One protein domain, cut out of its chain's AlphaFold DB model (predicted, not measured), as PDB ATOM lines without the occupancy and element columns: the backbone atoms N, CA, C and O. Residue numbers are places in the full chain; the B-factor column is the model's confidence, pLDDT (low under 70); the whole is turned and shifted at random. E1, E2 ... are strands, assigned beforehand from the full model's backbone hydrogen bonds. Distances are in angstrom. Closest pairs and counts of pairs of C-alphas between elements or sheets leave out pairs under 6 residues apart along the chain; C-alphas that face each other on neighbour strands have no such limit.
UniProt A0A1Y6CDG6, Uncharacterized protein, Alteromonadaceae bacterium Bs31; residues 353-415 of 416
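What this domain is: This is residues 353 to 415 of the 416 residues of an uncharacterized protein of Alteromonadaceae bacterium Bs31 (UniProt A0A1Y6CDG6). A long, strongly twisted hairpin of two strands, E2 and E3, makes most of the length of this loose domain, and a small hairpin, E4 and E5, is added beside the first half of E2, E5 next to E2. The link between E2 and E3 makes one far end, and the first printed stretch, with the little strand E1, makes the other end, away from the four-stranded sheet. The printed part has 63 residues with no named helix and five named strands, in the order E1 E2 E3 E4 E5; the class is all strand. The sheet has the order E3 E2 E5 E4 and is mixed, with E2 and E5 parallel and the other neighbours antiparallel. The whole is loose, with a radius of gyration of the C-alphas of 14.1 A, and its spans of 43 by 29 by 15 A make it only just flat.

How they stand to each other: The sheet is made of E3, residues 387 to 396, E2, residues 369 to 380, E5, residues 410 to 414, and E4, residues 404 to 407; E3 and E4 are its edge strands, E2 and E5 its inner strands. E2 and E3 are antiparallel neighbours and form a hairpin, with 159 degrees between their directions. The C-alphas of Val 380 and Met 387 face each other at 4.5 A near the link, and those of Ile 369 and Val 396 at 5.4 A at the other end. N 371 and O 394 are within hydrogen-bond range at 2.8 A, and so are N 388 and O 379 at 2.8 A. E2 bends by 75 degrees at residue 377. E5 is the parallel neighbour of E2, with 33 degrees between their directions. The C-alphas of Leu 371 and Cys 411 face each other at 4.6 A, and N 411 and O 370 are within hydrogen-bond range at 2.8 A. E4 and E5 are antiparallel at 141 degrees and form a second hairpin; the C-alphas of Leu 405 and Cys 411 face each other at 4.4 A, and N 412 and O 404 are 2.8 A apart, within hydrogen-bond range. From edge to edge of the sheet the strands' lines turn by 88 degrees. E1, residues 357 to 359, pairs with no named strand and is apart from E2, E3, E4 and E5. Residues 353 to 354 form a short antiparallel pairing with residues 357 to 358 of E1.

Where its parts are: E2 is the longest strand, 12 residues and 29.9 A from its first to its last C-alpha, beginning at C-alpha 369 at (-42.959, 31.357, 25.046). E3 returns over 27.2 A and ends at C-alpha 396 at (-42.492, 33.047, 19.903). E5 has 5 residues over 13.2 A and ends at C-alpha 414 at (-34.669, 20.281, 16.323). E4 has 4 residues over 9.1 A, and E1 has 3 residues over 6.0 A.

The domain as a whole: The two C-alphas farthest apart are those of Gly 356 and Pro 382, at 43.3 A. The first and last printed C-alphas, of Asn 353 and Tyr 415, are 31.1 A apart. The printed part has no cut. No link is long: E4 to E5 is tight, with 2 residues between them, and the others are short, with 9 residues from E1 to E2, 6 from E2 to E3 and 7 from E3 to E4. The mean pLDDT of the printed part is 87.3, and one printed residue, Gly 356, is under 70.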
ATOM      1  N   ASN A 353     -41.731  35.973  37.911       80.38
ATOM      2  CA  ASN A 353     -42.070  37.387  38.054       80.38
ATOM      3  C   ASN A 353     -40.785  38.219  38.080       80.38
ATOM      4  O   ASN A 353     -40.076  38.231  39.089       80.38
ATOM      5  N   ASN A 354     -40.537  38.945  36.996       77.88
ATOM      6  CA  ASN A 354     -39.436  39.882  36.874       77.88
ATOM      7  C   ASN A 354     -40.004  41.295  36.679       77.88
ATOM      8  O   ASN A 354     -40.699  41.579  35.707       77.88
ATOM      9  N   ASN A 355     -39.769  42.186  37.648       70.94
ATOM     10  CA  ASN A 355     -40.229  43.583  37.625       70.94
ATOM     11  C   ASN A 355     -41.732  43.794  37.325       70.94
ATOM     12  O   ASN A 355     -42.116  44.818  36.762       70.94
ATOM     13  N   GLY A 356     -42.602  42.865  37.736       63.84
ATOM     14  CA  GLY A 356     -44.047  42.982  37.513       63.84
ATOM     15  C   GLY A 356     -44.522  42.490  36.144       63.84
ATOM     16  O   GLY A 356     -45.688  42.696  35.813       63.84
ATOM     17  N   ALA A 357     -43.660  41.809  35.386       70.25
ATOM     18  CA  ALA A 357     -44.011  41.015  34.216       70.25
ATOM     19  C   ALA A 357     -43.720  39.525  34.475       70.25
ATOM     20  O   ALA A 357     -42.851  39.183  35.276       70.25
ATOM     21  N   CYS A 358     -44.471  38.638  33.818       80.50
ATOM     22  CA  CYS A 358     -44.172  37.208  33.812       80.50
ATOM     23  C   CYS A 358     -43.239  36.925  32.650       80.50
ATOM     24  O   CYS A 358     -43.656  37.026  31.496       80.50
ATOM     25  N   GLU A 359     -41.995  36.599  32.964       90.56
ATOM     26  CA  GLU A 359     -40.928  36.371  32.001       90.56
ATOM     27  C   GLU A 359     -40.445  34.926  32.079       90.56
ATOM     28  O   GLU A 359     -40.311  34.365  33.162       90.56
ATOM     29  N   THR A 360     -40.160  34.298  30.942       92.56
ATOM     30  CA  THR A 360     -39.394  33.043  30.941       92.56
ATOM     31  C   THR A 360     -37.959  33.307  31.433       92.56
ATOM     32  O   THR A 360     -37.525  34.463  31.452       92.56
ATOM     33  N   PRO A 361     -37.155  32.275  31.765       91.94
ATOM     34  CA  PRO A 361     -35.771  32.465  32.224       91.94
ATOM     35  C   PRO A 361     -34.864  33.261  31.268       91.94
ATOM     36  O   PRO A 361     -33.799  33.726  31.669       91.94
ATOM     37  N   TYR A 362     -35.275  33.419  30.007       91.19
ATOM     38  CA  TYR A 362     -34.546  34.155  28.972       91.19
ATOM     39  C   TYR A 362     -35.247  35.453  28.543       91.19
ATOM     40  O   TYR A 362     -34.864  36.055  27.541       91.19
ATOM     41  N   GLY A 363     -36.241  35.910  29.313       91.31
ATOM     42  CA  GLY A 363     -36.849  37.233  29.167       91.31
ATOM     43  C   GLY A 363     -38.030  37.313  28.199       91.31
ATOM     44  O   GLY A 363     -38.398  38.415  27.792       91.31
ATOM     45  N   CYS A 364     -38.640  36.190  27.801       90.56
ATOM     46  CA  CYS A 364     -39.860  36.239  26.990       90.56
ATOM     47  C   CYS A 364     -41.062  36.581  27.871       90.56
ATOM     48  O   CYS A 364     -41.353  35.862  28.822       90.56
ATOM     49  N   VAL A 365     -41.754  37.676  27.555       86.94
ATOM     50  CA  VAL A 365     -42.884  38.182  28.345       86.94
ATOM     51  C   VAL A 365     -44.172  37.464  27.941       86.94
ATOM     52  O   VAL A 365     -44.517  37.429  26.759       86.94
ATOM     53  N   TYR A 366     -44.922  36.940  28.914       80.12
ATOM     54  CA  TYR A 366     -46.232  36.313  28.692       80.12
ATOM     55  C   TYR A 366     -47.146  37.190  27.803       80.12
ATOM     56  O   TYR A 366     -47.276  38.391  28.066       80.12
ATOM     57  N   PRO A 367     -47.817  36.632  26.773       83.38
ATOM     58  CA  PRO A 367     -47.995  35.204  26.480       83.38
ATOM     59  C   PRO A 367     -46.921  34.592  25.562       83.38
ATOM     60  O   PRO A 367     -47.145  33.525  24.995       83.38
ATOM     61  N   GLN A 368     -45.784  35.261  25.343       87.62
ATOM     62  CA  GLN A 368     -44.708  34.702  24.525       87.62
ATOM     63  C   GLN A 368     -43.982  33.586  25.269       87.62
ATOM     64  O   GLN A 368     -43.586  33.751  26.419       87.62
ATOM     65  N   ILE A 369     -43.734  32.491  24.564       93.25
ATOM     66  CA  ILE A 369     -42.959  31.357  25.046       93.25
ATOM     67  C   ILE A 369     -41.539  31.420  24.486       93.25
ATOM     68  O   ILE A 369     -41.275  32.026  23.442       93.25
ATOM     69  N   GLU A 370     -40.615  30.771  25.172       95.50
ATOM     70  CA  GLU A 370     -39.238  30.663  24.730       95.50
ATOM     71  C   GLU A 370     -39.107  29.555  23.681       95.50
ATOM     72  O   GLU A 370     -39.443  28.406  23.949       95.50
ATOM     73  N   LEU A 371     -38.597  29.883  22.498       95.06
ATOM     74  CA  LEU A 371     -38.195  28.922  21.482       95.06
ATOM     75  C   LEU A 371     -36.691  28.679  21.575       95.06
ATOM     76  O   LEU A 371     -35.897  29.597  21.377       95.06
ATOM     77  N   THR A 372     -36.303  27.430  21.802       95.31
ATOM     78  CA  THR A 372     -34.926  26.957  21.691       95.31
ATOM     79  C   THR A 372     -34.775  26.173  20.392       95.31
ATOM     80  O   THR A 372     -35.266  25.057  20.250       95.31
ATOM     81  N   ALA A 373     -34.084  26.761  19.427       92.12
ATOM     82  CA  ALA A 373     -33.731  26.124  18.171       92.12
ATOM     83  C   ALA A 373     -32.358  25.459  18.308       92.12
ATOM     84  O   ALA A 373     -31.343  26.144  18.463       92.12
ATOM     85  N   VAL A 374     -32.337  24.129  18.241       91.31
ATOM     86  CA  VAL A 374     -31.123  23.311  18.249       91.31
ATOM     87  C   VAL A 374     -30.878  22.855  16.820       91.31
ATOM     88  O   VAL A 374     -31.683  22.111  16.266       91.31
ATOM     89  N   GLY A 375     -29.798  23.319  16.199       83.56
ATOM     90  CA  GLY A 375     -29.523  23.007  14.799       83.56
ATOM     91  C   GLY A 375     -28.054  23.110  14.419       83.56
ATOM     92  O   GLY A 375     -27.256  23.749  15.104       83.56
ATOM     93  N   GLY A 376     -27.710  22.504  13.285       76.62
ATOM     94  CA  GLY A 376     -26.363  22.515  12.719       76.62
ATOM     95  C   GLY A 376     -25.485  21.353  13.184       76.62
ATOM     96  O   GLY A 376     -25.707  20.745  14.229       76.62
ATOM     97  N   ALA A 377     -24.463  21.043  12.381       75.50
ATOM     98  CA  ALA A 377     -23.484  20.013  12.708       75.50
ATOM     99  C   ALA A 377     -22.807  20.331  14.048       75.50
ATOM    100  O   ALA A 377     -22.378  21.465  14.267       75.50
ATOM    101  N   ALA A 378     -22.704  19.328  14.924       76.44
ATOM    102  CA  ALA A 378     -21.997  19.460  16.191       76.44
ATOM    103  C   ALA A 378     -20.578  19.993  15.939       76.44
ATOM    104  O   ALA A 378     -19.793  19.389  15.204       76.44
ATOM    105  N   LEU A 379     -20.262  21.139  16.537       79.00
ATOM    106  CA  LEU A 379     -18.931  21.717  16.498       79.00
ATOM    107  C   LEU A 379     -18.159  21.150  17.685       79.00
ATOM    108  O   LEU A 379     -18.526  21.367  18.839       79.00
ATOM    109  N   VAL A 380     -17.105  20.392  17.399       84.62
ATOM    110  CA  VAL A 380     -16.147  19.973  18.424       84.62
ATOM    111  C   VAL A 380     -15.264  21.175  18.731       84.62
ATOM    112  O   VAL A 380     -14.570  21.665  17.837       84.62
ATOM    113  N   ASP A 381     -15.294  21.654  19.973       80.06
ATOM    114  CA  ASP A 381     -14.350  22.667  20.432       80.06
ATOM    115  C   ASP A 381     -12.923  22.102  20.266       80.06
ATOM    116  O   ASP A 381     -12.598  21.059  20.843       80.06
ATOM    117  N   PRO A 382     -12.057  22.741  19.461       83.62
ATOM    118  CA  PRO A 382     -10.736  22.206  19.142       83.62
ATOM    119  C   PRO A 382      -9.770  22.198  20.336       83.62
ATOM    120  O   PRO A 382      -8.713  21.575  20.248       83.62
ATOM    121  N   ILE A 383     -10.093  22.894  21.429       88.25
ATOM    122  CA  ILE A 383      -9.262  22.994  22.631       88.25
ATOM    123  C   ILE A 383      -9.728  21.992  23.688       88.25
ATOM    124  O   ILE A 383      -8.896  21.328  24.307       88.25
ATOM    125  N   THR A 384     -11.039  21.876  23.905       92.06
ATOM    126  CA  THR A 384     -11.595  21.035  24.981       92.06
ATOM    127  C   THR A 384     -12.046  19.655  24.503       92.06
ATOM    128  O   THR A 384     -12.099  18.724  25.304       92.06
ATOM    129  N   GLY A 385     -12.344  19.495  23.210       90.06
ATOM    130  CA  GLY A 385     -12.926  18.278  22.643       90.06
ATOM    131  C   GLY A 385     -14.420  18.103  22.937       90.06
ATOM    132  O   GLY A 385     -14.984  17.066  22.588       90.06
ATOM    133  N   GLU A 386     -15.075  19.083  23.569       89.88
ATOM    134  CA  GLU A 386     -16.512  19.026  23.841       89.88
ATOM    135  C   GLU A 386     -17.330  19.290  22.571       89.88
ATOM    136  O   GLU A 386     -17.021  20.179  21.775       89.88
ATOM    137  N   MET A 387     -18.394  18.508  22.376       79.81
ATOM    138  CA  MET A 387     -19.354  18.737  21.298       79.81
ATOM    139  C   MET A 387     -20.330  19.838  21.709       79.81
ATOM    140  O   MET A 387     -21.074  19.682  22.675       79.81
ATOM    141  N   THR A 388     -20.362  20.923  20.941       80.19
ATOM    142  CA  THR A 388     -21.315  22.022  21.108       80.19
ATOM    143  C   THR A 388     -22.290  22.040  19.931       80.19
ATOM    144  O   THR A 388     -21.897  21.973  18.765       80.19
ATOM    145  N   SER A 389     -23.589  22.077  20.219       82.56
ATOM    146  CA  SER A 389     -24.632  22.349  19.222       82.56
ATOM    147  C   SER A 389     -24.871  23.855  19.134       82.56
ATOM    148  O   SER A 389     -24.825  24.531  20.165       82.56
ATOM    149  N   ASN A 390     -25.196  24.391  17.952       84.56
ATOM    150  CA  ASN A 390     -25.660  25.777  17.879       84.56
ATOM    151  C   ASN A 390     -27.074  25.845  18.460       84.56
ATOM    152  O   ASN A 390     -28.025  25.298  17.900       84.56
ATOM    153  N   ILE A 391     -27.185  26.503  19.609       89.19
ATOM    154  CA  ILE A 391     -28.450  26.762  20.283       89.19
ATOM    155  C   ILE A 391     -28.773  28.233  20.053       89.19
ATOM    156  O   ILE A 391     -28.026  29.108  20.489       89.19
ATOM    157  N   SER A 392     -29.884  28.513  19.377       90.75
ATOM    158  CA  SER A 392     -30.436  29.867  19.307       90.75
ATOM    159  C   SER A 392     -31.735  29.939  20.097       90.75
ATOM    160  O   SER A 392     -32.502  28.980  20.140       90.75
ATOM    161  N   LYS A 393     -31.947  31.069  20.770       93.06
ATOM    162  CA  LYS A 393     -33.121  31.323  21.605       93.06
ATOM    163  C   LYS A 393     -33.875  32.524  21.064       93.06
ATOM    164  O   LYS A 393     -33.257  33.532  20.722       93.06
ATOM    165  N   SER A 394     -35.190  32.420  20.983       94.69
ATOM    166  CA  SER A 394     -36.065  33.508  20.555       94.69
ATOM    167  C   SER A 394     -37.402  33.444  21.288       94.69
ATOM    168  O   SER A 394     -37.722  32.443  21.919       94.69
ATOM    169  N   CYS A 395     -38.182  34.522  21.238       94.75
ATOM    170  CA  CYS A 395     -39.521  34.552  21.818       94.75
ATOM    171  C   CYS A 395     -40.559  34.363  20.714       94.75
ATOM    172  O   CYS A 395     -40.587  35.128  19.747       94.75
ATOM    173  N   VAL A 396     -41.422  33.361  20.860       92.50
ATOM    174  CA  VAL A 396     -42.492  33.047  19.903       92.50
ATOM    175  C   VAL A 396     -43.848  33.071  20.593       92.50
ATOM    176  O   VAL A 396     -43.949  32.931  21.806       92.50
ATOM    177  N   LYS A 397     -44.922  33.295  19.835       90.00
ATOM    178  CA  LYS A 397     -46.283  33.374  20.399       90.00
ATOM    179  C   LYS A 397     -46.911  32.002  20.644       90.00
ATOM    180  O   LYS A 397     -47.783  31.880  21.492       90.00
ATOM    181  N   ALA A 398     -46.479  30.997  19.893       90.25
ATOM    182  CA  ALA A 398     -46.942  29.623  19.987       90.25
ATOM    183  C   ALA A 398     -45.813  28.675  19.562       90.25
ATOM    184  O   ALA A 398     -44.915  29.074  18.819       90.25
ATOM    185  N   CYS A 399     -45.865  27.431  20.037       91.94
ATOM    186  CA  CYS A 399     -44.950  26.383  19.598       91.94
ATOM    187  C   CYS A 399     -45.538  25.726  18.348       91.94
ATOM    188  O   CYS A 399     -46.388  24.842  18.446       91.94
ATOM    189  N   GLU A 400     -45.163  26.236  17.179       90.12
ATOM    190  CA  GLU A 400     -45.625  25.722  15.890       90.12
ATOM    191  C   GLU A 400     -44.714  24.590  15.403       90.12
ATOM    192  O   GLU A 400     -43.503  24.617  15.630       90.12
ATOM    193  N   PHE A 401     -45.286  23.611  14.698       82.38
ATOM    194  CA  PHE A 401     -44.523  22.536  14.058       82.38
ATOM    195  C   PHE A 401     -43.427  23.126  13.142       82.38
ATOM    196  O   PHE A 401     -43.729  24.033  12.364       82.38
ATOM    197  N   PRO A 402     -42.170  22.634  13.187       88.69
ATOM    198  CA  PRO A 402     -41.701  21.378  13.792       88.69
ATOM    199  C   PRO A 402     -41.327  21.444  15.285       88.69
ATOM    200  O   PRO A 402     -40.630  20.559  15.772       88.69
ATOM    201  N   GLY A 403     -41.730  22.484  16.011       89.88
ATOM    202  CA  GLY A 403     -41.452  22.621  17.438       89.88
ATOM    203  C   GLY A 403     -42.314  21.723  18.321       89.88
ATOM    204  O   GLY A 403     -43.493  21.507  18.041       89.88
ATOM    205  N   GLU A 404     -41.729  21.249  19.419       93.31
ATOM    206  CA  GLU A 404     -42.408  20.509  20.485       93.31
ATOM    207  C   GLU A 404     -42.290  21.265  21.817       93.31
ATOM    208  O   GLU A 404     -41.251  21.848  22.134       93.31
ATOM    209  N   LEU A 405     -43.364  21.281  22.613       93.06
ATOM    210  CA  LEU A 405     -43.345  21.866  23.957       93.06
ATOM    211  C   LEU A 405     -42.676  20.890  24.929       93.06
ATOM    212  O   LEU A 405     -43.269  19.876  25.291       93.06
ATOM    213  N   GLU A 406     -41.461  21.206  25.380       91.06
ATOM    214  CA  GLU A 406     -40.751  20.398  26.381       91.06
ATOM    215  C   GLU A 406     -41.282  20.684  27.797       91.06
ATOM    216  O   GLU A 406     -41.416  19.782  28.626       91.06
ATOM    217  N   LYS A 407     -41.615  21.954  28.071       89.81
ATOM    218  CA  LYS A 407     -42.207  22.436  29.328       89.81
ATOM    219  C   LYS A 407     -43.220  23.547  29.042       89.81
ATOM    220  O   LYS A 407     -43.182  24.143  27.961       89.81
ATOM    221  N   PRO A 408     -44.098  23.884  30.005       88.25
ATOM    222  CA  PRO A 408     -44.865  25.122  29.943       88.25
ATOM    223  C   PRO A 408     -43.946  26.307  29.607       88.25
ATOM    224  O   PRO A 408     -42.875  26.453  30.194       88.25
ATOM    225  N   ALA A 409     -44.332  27.097  28.604       89.88
ATOM    226  CA  ALA A 409     -43.562  28.230  28.084       89.88
ATOM    227  C   ALA A 409     -42.199  27.932  27.421       89.88
ATOM    228  O   ALA A 409     -41.465  28.877  27.130       89.88
ATOM    229  N   GLN A 410     -41.863  26.667  27.130       94.81
ATOM    230  CA  GLN A 410     -40.627  26.286  26.432       94.81
ATOM    231  C   GLN A 410     -40.918  25.396  25.221       94.81
ATOM    232  O   GLN A 410     -41.338  24.248  25.355       94.81
ATOM    233  N   CYS A 411     -40.665  25.937  24.035       95.00
ATOM    234  CA  CYS A 411     -40.728  25.256  22.752       95.00
ATOM    235  C   CYS A 411     -39.317  24.888  22.295       95.00
ATOM    236  O   CYS A 411     -38.413  25.721  22.353       95.00
ATOM    237  N   VAL A 412     -39.119  23.671  21.802       95.38
ATOM    238  CA  VAL A 412     -37.842  23.224  21.247       95.38
ATOM    239  C   VAL A 412     -38.047  22.808  19.801       95.38
ATOM    240  O   VAL A 412     -38.945  22.031  19.496       95.38
ATOM    241  N   VAL A 413     -37.210  23.326  18.904       94.62
ATOM    242  CA  VAL A 413     -37.160  22.903  17.501       94.62
ATOM    243  C   VAL A 413     -35.813  22.249  17.243       94.62
ATOM    244  O   VAL A 413     -34.769  22.882  17.406       94.62
ATOM    245  N   HIS A 414     -35.845  20.994  16.801       90.69
ATOM    246  CA  HIS A 414     -34.669  20.281  16.323       90.69
ATOM    247  C   HIS A 414     -34.569  20.427  14.807       90.69
ATOM    248  O   HIS A 414     -35.372  19.863  14.062       90.69
ATOM    249  N   TYR A 415     -33.585  21.195  14.349       84.00
ATOM    250  CA  TYR A 415     -33.236  21.252  12.936       84.00
ATOM    251  C   TYR A 415     -32.269  20.108  12.592       84.00
ATOM    252  O   TYR A 415     -31.395  19.799  13.407       84.00
TER     253      TYR A 415